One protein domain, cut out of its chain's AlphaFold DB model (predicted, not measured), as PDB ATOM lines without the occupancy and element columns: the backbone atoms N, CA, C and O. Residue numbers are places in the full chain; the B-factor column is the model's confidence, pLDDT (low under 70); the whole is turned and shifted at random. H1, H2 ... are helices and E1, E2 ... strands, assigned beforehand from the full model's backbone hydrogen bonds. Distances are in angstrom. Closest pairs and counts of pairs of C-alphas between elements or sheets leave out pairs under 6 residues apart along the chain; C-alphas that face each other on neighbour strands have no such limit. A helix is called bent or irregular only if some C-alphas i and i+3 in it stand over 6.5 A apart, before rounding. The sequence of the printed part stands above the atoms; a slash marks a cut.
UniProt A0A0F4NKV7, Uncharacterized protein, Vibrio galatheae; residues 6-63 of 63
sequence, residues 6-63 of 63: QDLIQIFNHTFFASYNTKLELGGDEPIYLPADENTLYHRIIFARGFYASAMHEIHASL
ATOM      1  N   GLN A   6      -1.345  13.221  86.610       81.88
ATOM      2  CA  GLN A   6      -2.455  13.869  87.308       81.88
ATOM      3  C   GLN A   6      -3.035  15.031  86.496       81.88
ATOM      4  O   GLN A   6      -4.253  15.205  86.479       81.88
ATOM      5  N   ASP A   7      -2.190  15.762  85.762       84.94
ATOM      6  CA  ASP A   7      -2.629  16.852  84.889       84.94
ATOM      7  C   ASP A   7      -3.504  16.305  83.752       84.94
ATOM      8  O   ASP A   7      -4.549  16.872  83.436       84.94
ATOM      9  N   LEU A   8      -3.133  15.151  83.180       83.81
ATOM     10  CA  LEU A   8      -3.933  14.480  82.150       83.81
ATOM     11  C   LEU A   8      -5.285  14.018  82.688       83.81
ATOM     12  O   LEU A   8      -6.294  14.218  82.018       83.81
ATOM     13  N   ILE A   9      -5.324  13.455  83.900       88.94
ATOM     14  CA  ILE A   9      -6.581  13.072  84.558       88.94
ATOM     15  C   ILE A   9      -7.491  14.293  84.714       88.94
ATOM     16  O   ILE A   9      -8.671  14.231  84.369       88.94
ATOM     17  N   GLN A  10      -6.955  15.412  85.206       90.19
ATOM     18  CA  GLN A  10      -7.742  16.627  85.409       90.19
ATOM     19  C   GLN A  10      -8.269  17.200  84.092       90.19
ATOM     20  O   GLN A  10      -9.466  17.469  83.987       90.19
ATOM     21  N   ILE A  11      -7.406  17.349  83.084       90.12
ATOM     22  CA  ILE A  11      -7.784  17.895  81.776       90.12
ATOM     23  C   ILE A  11      -8.823  16.994  81.103       90.12
ATOM     24  O   ILE A  11      -9.846  17.490  80.625       90.12
ATOM     25  N   PHE A  12      -8.604  15.676  81.104       90.44
ATOM     26  CA  PHE A  12      -9.529  14.722  80.501       90.44
ATOM     27  C   PHE A  12     -10.891  14.764  81.195       90.44
ATOM     28  O   PHE A  12     -11.915  14.954  80.540       90.44
ATOM     29  N   ASN A  13     -10.917  14.664  82.525       92.56
ATOM     30  CA  ASN A  13     -12.167  14.660  83.280       92.56
ATOM     31  C   ASN A  13     -12.916  15.983  83.132       92.56
ATOM     32  O   ASN A  13     -14.135  15.978  83.008       92.56
ATOM     33  N   HIS A  14     -12.213  17.114  83.087       93.38
ATOM     34  CA  HIS A  14     -12.854  18.403  82.848       93.38
ATOM     35  C   HIS A  14     -13.475  18.495  81.444       93.38
ATOM     36  O   HIS A  14     -14.559  19.049  81.285       93.38
ATOM     37  N   THR A  15     -12.812  17.926  80.438       92.19
ATOM     38  CA  THR A  15     -13.218  18.049  79.029       92.19
ATOM     39  C   THR A  15     -14.320  17.058  78.645       92.19
ATOM     40  O   THR A  15     -15.264  17.424  77.948       92.19
ATOM     41  N   PHE A  16     -14.224  15.804  79.093       90.25
ATOM     42  CA  PHE A  16     -15.059  14.711  78.584       90.25
ATOM     43  C   PHE A  16     -16.167  14.272  79.538       90.25
ATOM     44  O   PHE A  16     -17.144  13.676  79.087       90.25
ATOM     45  N   PHE A  17     -16.082  14.592  80.831       92.38
ATOM     46  CA  PHE A  17     -17.090  14.128  81.782       92.38
ATOM     47  C   PHE A  17     -18.473  14.726  81.501       92.38
ATOM     48  O   PHE A  17     -19.457  13.995  81.483       92.38
ATOM     49  N   ALA A  18     -18.559  16.029  81.218       91.44
ATOM     50  CA  ALA A  18     -19.844  16.693  80.996       91.44
ATOM     51  C   ALA A  18     -20.558  16.217  79.716       91.44
ATOM     52  O   ALA A  18     -21.777  16.076  79.711       91.44
ATOM     53  N   SER A  19     -19.802  15.966  78.644       92.81
ATOM     54  CA  SER A  19     -20.362  15.631  77.326       92.81
ATOM     55  C   SER A  19     -20.526  14.128  77.100       92.81
ATOM     56  O   SER A  19     -21.450  13.718  76.405       92.81
ATOM     57  N   TYR A  20     -19.637  13.309  77.671       90.56
ATOM     58  CA  TYR A  20     -19.559  11.870  77.391       90.56
ATOM     59  C   TYR A  20     -19.733  10.996  78.633       90.56
ATOM     60  O   TYR A  20     -19.740   9.776  78.511       90.56
ATOM     61  N   ASN A  21     -19.873  11.594  79.822       94.31
ATOM     62  CA  ASN A  21     -19.968  10.870  81.088       94.31
ATOM     63  C   ASN A  21     -18.800   9.882  81.290       94.31
ATOM     64  O   ASN A  21     -18.979   8.785  81.814       94.31
ATOM     65  N   THR A  22     -17.601  10.278  80.847       92.94
ATOM     66  CA  THR A  22     -16.391   9.446  80.878       92.94
ATOM     67  C   THR A  22     -15.318  10.097  81.733       92.94
ATOM     68  O   THR A  22     -15.080  11.303  81.631       92.94
ATOM     69  N   LYS A  23     -14.644   9.294  82.558       93.25
ATOM     70  CA  LYS A  23     -13.495   9.705  83.361       93.25
ATOM     71  C   LYS A  23     -12.258   8.875  83.046       93.25
ATOM     72  O   LYS A  23     -12.354   7.682  82.774       93.25
ATOM     73  N   LEU A  24     -11.104   9.520  83.141       90.62
ATOM     74  CA  LEU A  24      -9.788   8.907  83.156       90.62
ATOM     75  C   LEU A  24      -9.382   8.638  84.610       90.62
ATOM     76  O   LEU A  24      -9.417   9.544  85.449       90.62
ATOM     77  N   GLU A  25      -8.994   7.403  84.905       89.44
ATOM     78  CA  GLU A  25      -8.576   6.949  86.232       89.44
ATOM     79  C   GLU A  25      -7.205   6.259  86.160       89.44
ATOM     80  O   GLU A  25      -6.856   5.626  85.161       89.44
ATOM     81  N   LEU A  26      -6.400   6.402  87.218       87.00
ATOM     82  CA  LEU A  26      -5.104   5.729  87.313       87.00
ATOM     83  C   LEU A  26      -5.312   4.244  87.631       87.00
ATOM     84  O   LEU A  26      -5.904   3.907  88.654       87.00
ATOM     85  N   GLY A  27      -4.783   3.378  86.769       83.81
ATOM     86  CA  GLY A  27      -4.848   1.929  86.898       83.81
ATOM     87  C   GLY A  27      -3.568   1.255  87.359       83.81
ATOM     88  O   GLY A  27      -2.556   1.894  87.655       83.81
ATOM     89  N   GLY A  28      -3.640  -0.076  87.383       76.31
ATOM     90  CA  GLY A  28      -2.513  -0.965  87.645       76.31
ATOM     91  C   GLY A  28      -1.678  -1.226  86.391       76.31
ATOM     92  O   GLY A  28      -1.167  -0.300  85.759       76.31
ATOM     93  N   ASP A  29      -1.509  -2.501  86.049       74.50
ATOM     94  CA  ASP A  29      -0.585  -2.925  84.995       74.50
ATOM     95  C   ASP A  29      -1.162  -2.890  83.574       74.50
ATOM     96  O   ASP A  29      -0.385  -2.773  82.628       74.50
ATOM     97  N   GLU A  30      -2.487  -2.934  83.410       76.81
ATOM     98  CA  GLU A  30      -3.137  -2.984  82.094       76.81
ATOM     99  C   GLU A  30      -4.134  -1.831  81.898       76.81
ATOM    100  O   GLU A  30      -4.819  -1.443  82.854       76.81
ATOM    101  N   PRO A  31      -4.217  -1.262  80.679       83.12
ATOM    102  CA  PRO A  31      -5.252  -0.305  80.329       83.12
ATOM    103  C   PRO A  31      -6.598  -1.019  80.140       83.12
ATOM    104  O   PRO A  31      -6.668  -2.077  79.514       83.12
ATOM    105  N   ILE A  32      -7.676  -0.460  80.694       85.75
ATOM    106  CA  ILE A  32      -9.008  -1.080  80.679       85.75
ATOM    107  C   ILE A  32     -10.078  -0.010  80.473       85.75
ATOM    108  O   ILE A  32     -10.104   1.000  81.175       85.75
ATOM    109  N   TYR A  33     -11.015  -0.268  79.562       87.44
ATOM    110  CA  TYR A  33     -12.261   0.487  79.474       87.44
ATOM    111  C   TYR A  33     -13.381  -0.242  80.220       87.44
ATOM    112  O   TYR A  33     -13.700  -1.388  79.904       87.44
ATOM    113  N   LEU A  34     -13.999   0.431  81.190       88.81
ATOM    114  CA  LEU A  34     -15.174  -0.056  81.908       88.81
ATOM    115  C   LEU A  34     -16.364   0.861  81.607       88.81
ATOM    116  O   LEU A  34     -16.302   2.055  81.917       88.81
ATOM    117  N   PRO A  35     -17.458   0.350  81.019       91.38
ATOM    118  CA  PRO A  35     -18.650   1.155  80.814       91.38
ATOM    119  C   PRO A  35     -19.321   1.507  82.149       91.38
ATOM    120  O   PRO A  35     -19.067   0.872  83.173       91.38
ATOM    121  N   ALA A  36     -20.186   2.524  82.125       93.25
ATOM    122  CA  ALA A  36     -21.044   2.832  83.258       93.25
ATOM    123  C   ALA A  36     -21.929   1.621  83.600       93.25
ATOM    124  O   ALA A  36     -22.490   0.981  82.707       93.25
ATOM    125  N   ASP A  37     -22.054   1.332  84.889       92.12
ATOM    126  CA  ASP A  37     -22.831   0.225  85.437       92.12
ATOM    127  C   ASP A  37     -23.592   0.662  86.703       92.12
ATOM    128  O   ASP A  37     -23.598   1.836  87.082       92.12
ATOM    129  N   GLU A  38     -24.267  -0.283  87.360       92.62
ATOM    130  CA  GLU A  38     -25.061  -0.022  88.569       92.62
ATOM    131  C   GLU A  38     -24.223   0.485  89.758       92.62
ATOM    132  O   GLU A  38     -24.745   1.177  90.630       92.62
ATOM    133  N   ASN A  39     -22.923   0.176  89.790       91.88
ATOM    134  CA  ASN A  39     -22.005   0.599  90.847       91.88
ATOM    135  C   ASN A  39     -21.308   1.922  90.503       91.88
ATOM    136  O   ASN A  39     -20.981   2.702  91.394       91.88
ATOM    137  N   THR A  40     -21.045   2.173  89.218       91.50
ATOM    138  CA  THR A  40     -20.383   3.384  88.724       91.50
ATOM    139  C   THR A  40     -21.173   3.999  87.578       91.50
ATOM    140  O   THR A  40     -21.111   3.537  86.444       91.50
ATOM    141  N   LEU A  41     -21.844   5.119  87.852       93.69
ATOM    142  CA  LEU A  41     -22.726   5.811  86.900       93.69
ATOM    143  C   LEU A  41     -21.996   6.532  85.750       93.69
ATOM    144  O   LEU A  41     -22.610   7.347  85.067       93.69
ATOM    145  N   TYR A  42     -20.702   6.291  85.547       92.94
ATOM    146  CA  TYR A  42     -19.884   6.923  84.514       92.94
ATOM    147  C   TYR A  42     -18.900   5.920  83.907       92.94
ATOM    148  O   TYR A  42     -18.449   4.987  84.570       92.94
ATOM    149  N   HIS A  43     -18.559   6.119  82.637       92.06
ATOM    150  CA  HIS A  43     -17.576   5.302  81.934       92.06
ATOM    151  C   HIS A  43     -16.174   5.602  82.468       92.06
ATOM    152  O   HIS A  43     -15.832   6.755  82.736       92.06
ATOM    153  N   ARG A  44     -15.340   4.576  82.605       92.19
ATOM    154  CA  ARG A  44     -13.971   4.687  83.110       92.19
ATOM    155  C   ARG A  44     -12.988   4.207  82.063       92.19
ATOM    156  O   ARG A  44     -13.076   3.075  81.600       92.19
ATOM    157  N   ILE A  45     -12.029   5.059  81.740       90.12
ATOM    158  CA  ILE A  45     -10.810   4.679  81.037       90.12
ATOM    159  C   ILE A  45      -9.722   4.598  82.100       90.12
ATOM    160  O   ILE A  45      -9.340   5.599  82.701       90.12
ATOM    161  N   ILE A  46      -9.260   3.388  82.369       88.12
ATOM    162  CA  ILE A  46      -8.209   3.101  83.333       88.12
ATOM    163  C   ILE A  46      -6.914   2.968  82.539       88.12
ATOM    164  O   ILE A  46      -6.826   2.096  81.684       88.12
ATOM    165  N   PHE A  47      -5.918   3.819  82.787       82.56
ATOM    166  CA  PHE A  47      -4.627   3.742  82.088       82.56
ATOM    167  C   PHE A  47      -3.538   3.142  82.984       82.56
ATOM    168  O   PHE A  47      -3.506   3.377  84.195       82.56
ATOM    169  N   ALA A  48      -2.623   2.383  82.382       81.50
ATOM    170  CA  ALA A  48      -1.586   1.668  83.113       81.50
ATOM    171  C   ALA A  48      -0.438   2.576  83.599       81.50
ATOM    172  O   ALA A  48      -0.007   3.521  82.930       81.50
ATOM    173  N   ARG A  49       0.112   2.220  84.766       68.25
ATOM    174  CA  ARG A  49       1.432   2.628  85.290       68.25
ATOM    175  C   ARG A  49       1.732   4.125  85.453       68.25
ATOM    176  O   ARG A  49       2.887   4.477  85.672       68.25
ATOM    177  N   GLY A  50       0.751   5.027  85.411       60.62
ATOM    178  CA  GLY A  50       0.987   6.435  85.775       60.62
ATOM    179  C   GLY A  50       1.962   7.182  84.855       60.62
ATOM    180  O   GLY A  50       2.475   8.236  85.224       60.62
ATOM    181  N   PHE A  51       2.243   6.663  83.655       59.75
ATOM    182  CA  PHE A  51       3.116   7.327  82.690       59.75
ATOM    183  C   PHE A  51       2.299   8.229  81.764       59.75
ATOM    184  O   PHE A  51       1.359   7.782  81.110       59.75
ATOM    185  N   TYR A  52       2.724   9.488  81.633       58.56
ATOM    186  CA  TYR A  52       2.119  10.480  80.732       58.56
ATOM    187  C   TYR A  52       2.019   9.976  79.277       58.56
ATOM    188  O   TYR A  52       1.014  10.183  78.604       58.56
ATOM    189  N   ALA A  53       3.041   9.248  78.812       60.84
ATOM    190  CA  ALA A  53       3.056   8.645  77.480       60.84
ATOM    191  C   ALA A  53       2.020   7.518  77.311       60.84
ATOM    192  O   ALA A  53       1.468   7.363  76.228       60.84
ATOM    193  N   SER A  54       1.720   6.756  78.369       58.72
ATOM    194  CA  SER A  54       0.687   5.711  78.316       58.72
ATOM    195  C   SER A  54      -0.700   6.328  78.181       58.72
ATOM    196  O   SER A  54      -1.485   5.893  77.350       58.72
ATOM    197  N   ALA A  55      -0.982   7.389  78.941       60.47
ATOM    198  CA  ALA A  55      -2.252   8.103  78.848       60.47
ATOM    199  C   ALA A  55      -2.446   8.783  77.475       60.47
ATOM    200  O   ALA A  55      -3.548   8.761  76.935       60.47
ATOM    201  N   MET A  56      -1.384   9.328  76.869       62.81
ATOM    202  CA  MET A  56      -1.436   9.857  75.496       62.81
ATOM    203  C   MET A  56      -1.685   8.773  74.435       62.81
ATOM    204  O   MET A  56      -2.459   9.014  73.511       62.81
ATOM    205  N   HIS A  57      -1.065   7.591  74.556       59.75
ATOM    206  CA  HIS A  57      -1.333   6.478  73.638       59.75
ATOM    207  C   HIS A  57      -2.802   6.032  73.691       59.75
ATOM    208  O   HIS A  57      -3.417   5.871  72.640       59.75
ATOM    209  N   GLU A  58      -3.384   5.911  74.888       57.38
ATOM    210  CA  GLU A  58      -4.778   5.473  75.052       57.38
ATOM    211  C   GLU A  58      -5.802   6.498  74.534       57.38
ATOM    212  O   GLU A  58      -6.797   6.111  73.920       57.38
ATOM    213  N   ILE A  59      -5.549   7.805  74.704       60.53
ATOM    214  CA  ILE A  59      -6.416   8.865  74.149       60.53
ATOM    215  C   ILE A  59      -6.456   8.798  72.617       60.53
ATOM    216  O   ILE A  59      -7.514   8.998  72.030       60.53
ATOM    217  N   HIS A  60      -5.329   8.512  71.960       60.22
ATOM    218  CA  HIS A  60      -5.283   8.407  70.499       60.22
ATOM    219  C   HIS A  60      -5.877   7.087  69.984       60.22
ATOM    220  O   HIS A  60      -6.449   7.066  68.904       60.22
ATOM    221  N   ALA A  61      -5.761   5.992  70.738       56.75
ATOM    222  CA  ALA A  61      -6.296   4.695  70.323       56.75
ATOM    223  C   ALA A  61      -7.822   4.569  70.491       56.75
ATOM    224  O   ALA A  61      -8.432   3.706  69.860       56.75
ATOM    225  N   SER A  62      -8.426   5.405  71.343       54.00
ATOM    226  CA  SER A  62      -9.844   5.313  71.728       54.00
ATOM    227  C   SER A  62     -10.752   6.384  71.095       54.00
ATOM    228  O   SER A  62     -11.951   6.392  71.383       54.00
ATOM    229  N   LEU A  63     -10.198   7.292  70.282       53.09
ATOM    230  CA  LEU A  63     -10.921   8.287  69.471       53.09
ATOM    231  C   LEU A  63     -10.983   7.838  68.008       53.09
ATOM    232  O   LEU A  63     -12.043   8.066  67.384       53.09
TER     233      LEU A  63
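Overview. This is residues 6 to 63 of the 63 residues of an uncharacterized protein of Vibrio galatheae (UniProt A0A0F4NKV7). A small three-stranded sheet has the long helix H1 along its E1 edge and the shorter H2 slanting over E3 on the same face. The 58 printed residues hold two named helices and three named strands, in the order H1, E1, E2, E3, H2; the class is mixed, helices and strands. The sheet runs E1, E3, E2 and is mixed. The whole is compact and rounded, with a radius of gyration of the C-alphas of 10.7 A and spans of 29 by 22 by 20 A.

Arrangement. H1, residues 6 to 20, is on the sheet at a height of 5.6 A, over none of its strands, but only just: 2 of its C-alphas fall on E1, residues 22 to 26. The closest C-alphas of H1 and E1 are those of Asn 13 and Lys 23, 5.1 A apart. E2, residues 32 to 34, is apart from E1. E3, residues 43 to 47, is the inner strand, parallel to E1 at 30 degrees, with N 23 and O 43 within hydrogen-bond range at 2.8 A. E2 and E3 form a hairpin, antiparallel at 168 degrees, with N 34 and O 44 at 2.8 A. H2, residues 52 to 61, makes two layers with the sheet, a helix on one face of it: it is over E3 at a height of 10.2 A, slantwise at 40 degrees on the local plane. The closest C-alphas of E3 and H2 are those of Phe 47 and Ala 55, 5.9 A apart. H1 and H2 are close but not clearly touching, the C-alphas of Leu 8 and Ala 55 being closest at 7.4 A, and run the same way at a shallow tilt of 25 degrees. In H2 every O i to N i+4 pair is within hydrogen-bond range; in H1 9 of 11 are.

Along the chain. H1 begins at C-alpha 6 (-2.455, 13.869, 87.308) and measures 19.9 A; it is irregular, with C-alphas 15 and 18 7.0 A apart. E1 measures 13.5 A, E2 6.4 A and E3 13.0 A. H2 measures 14.6 A and ends at C-alpha 61 (-6.296, 4.695, 70.323).

Size, cuts and confidence. The C-alphas of Glu 38 and Ala 53, the two farthest apart, are 31.4 A apart. The printed part has no cut, and no link is long. Residues 49 to 63 have pLDDT under 70; the mean of the printed part is 81.2.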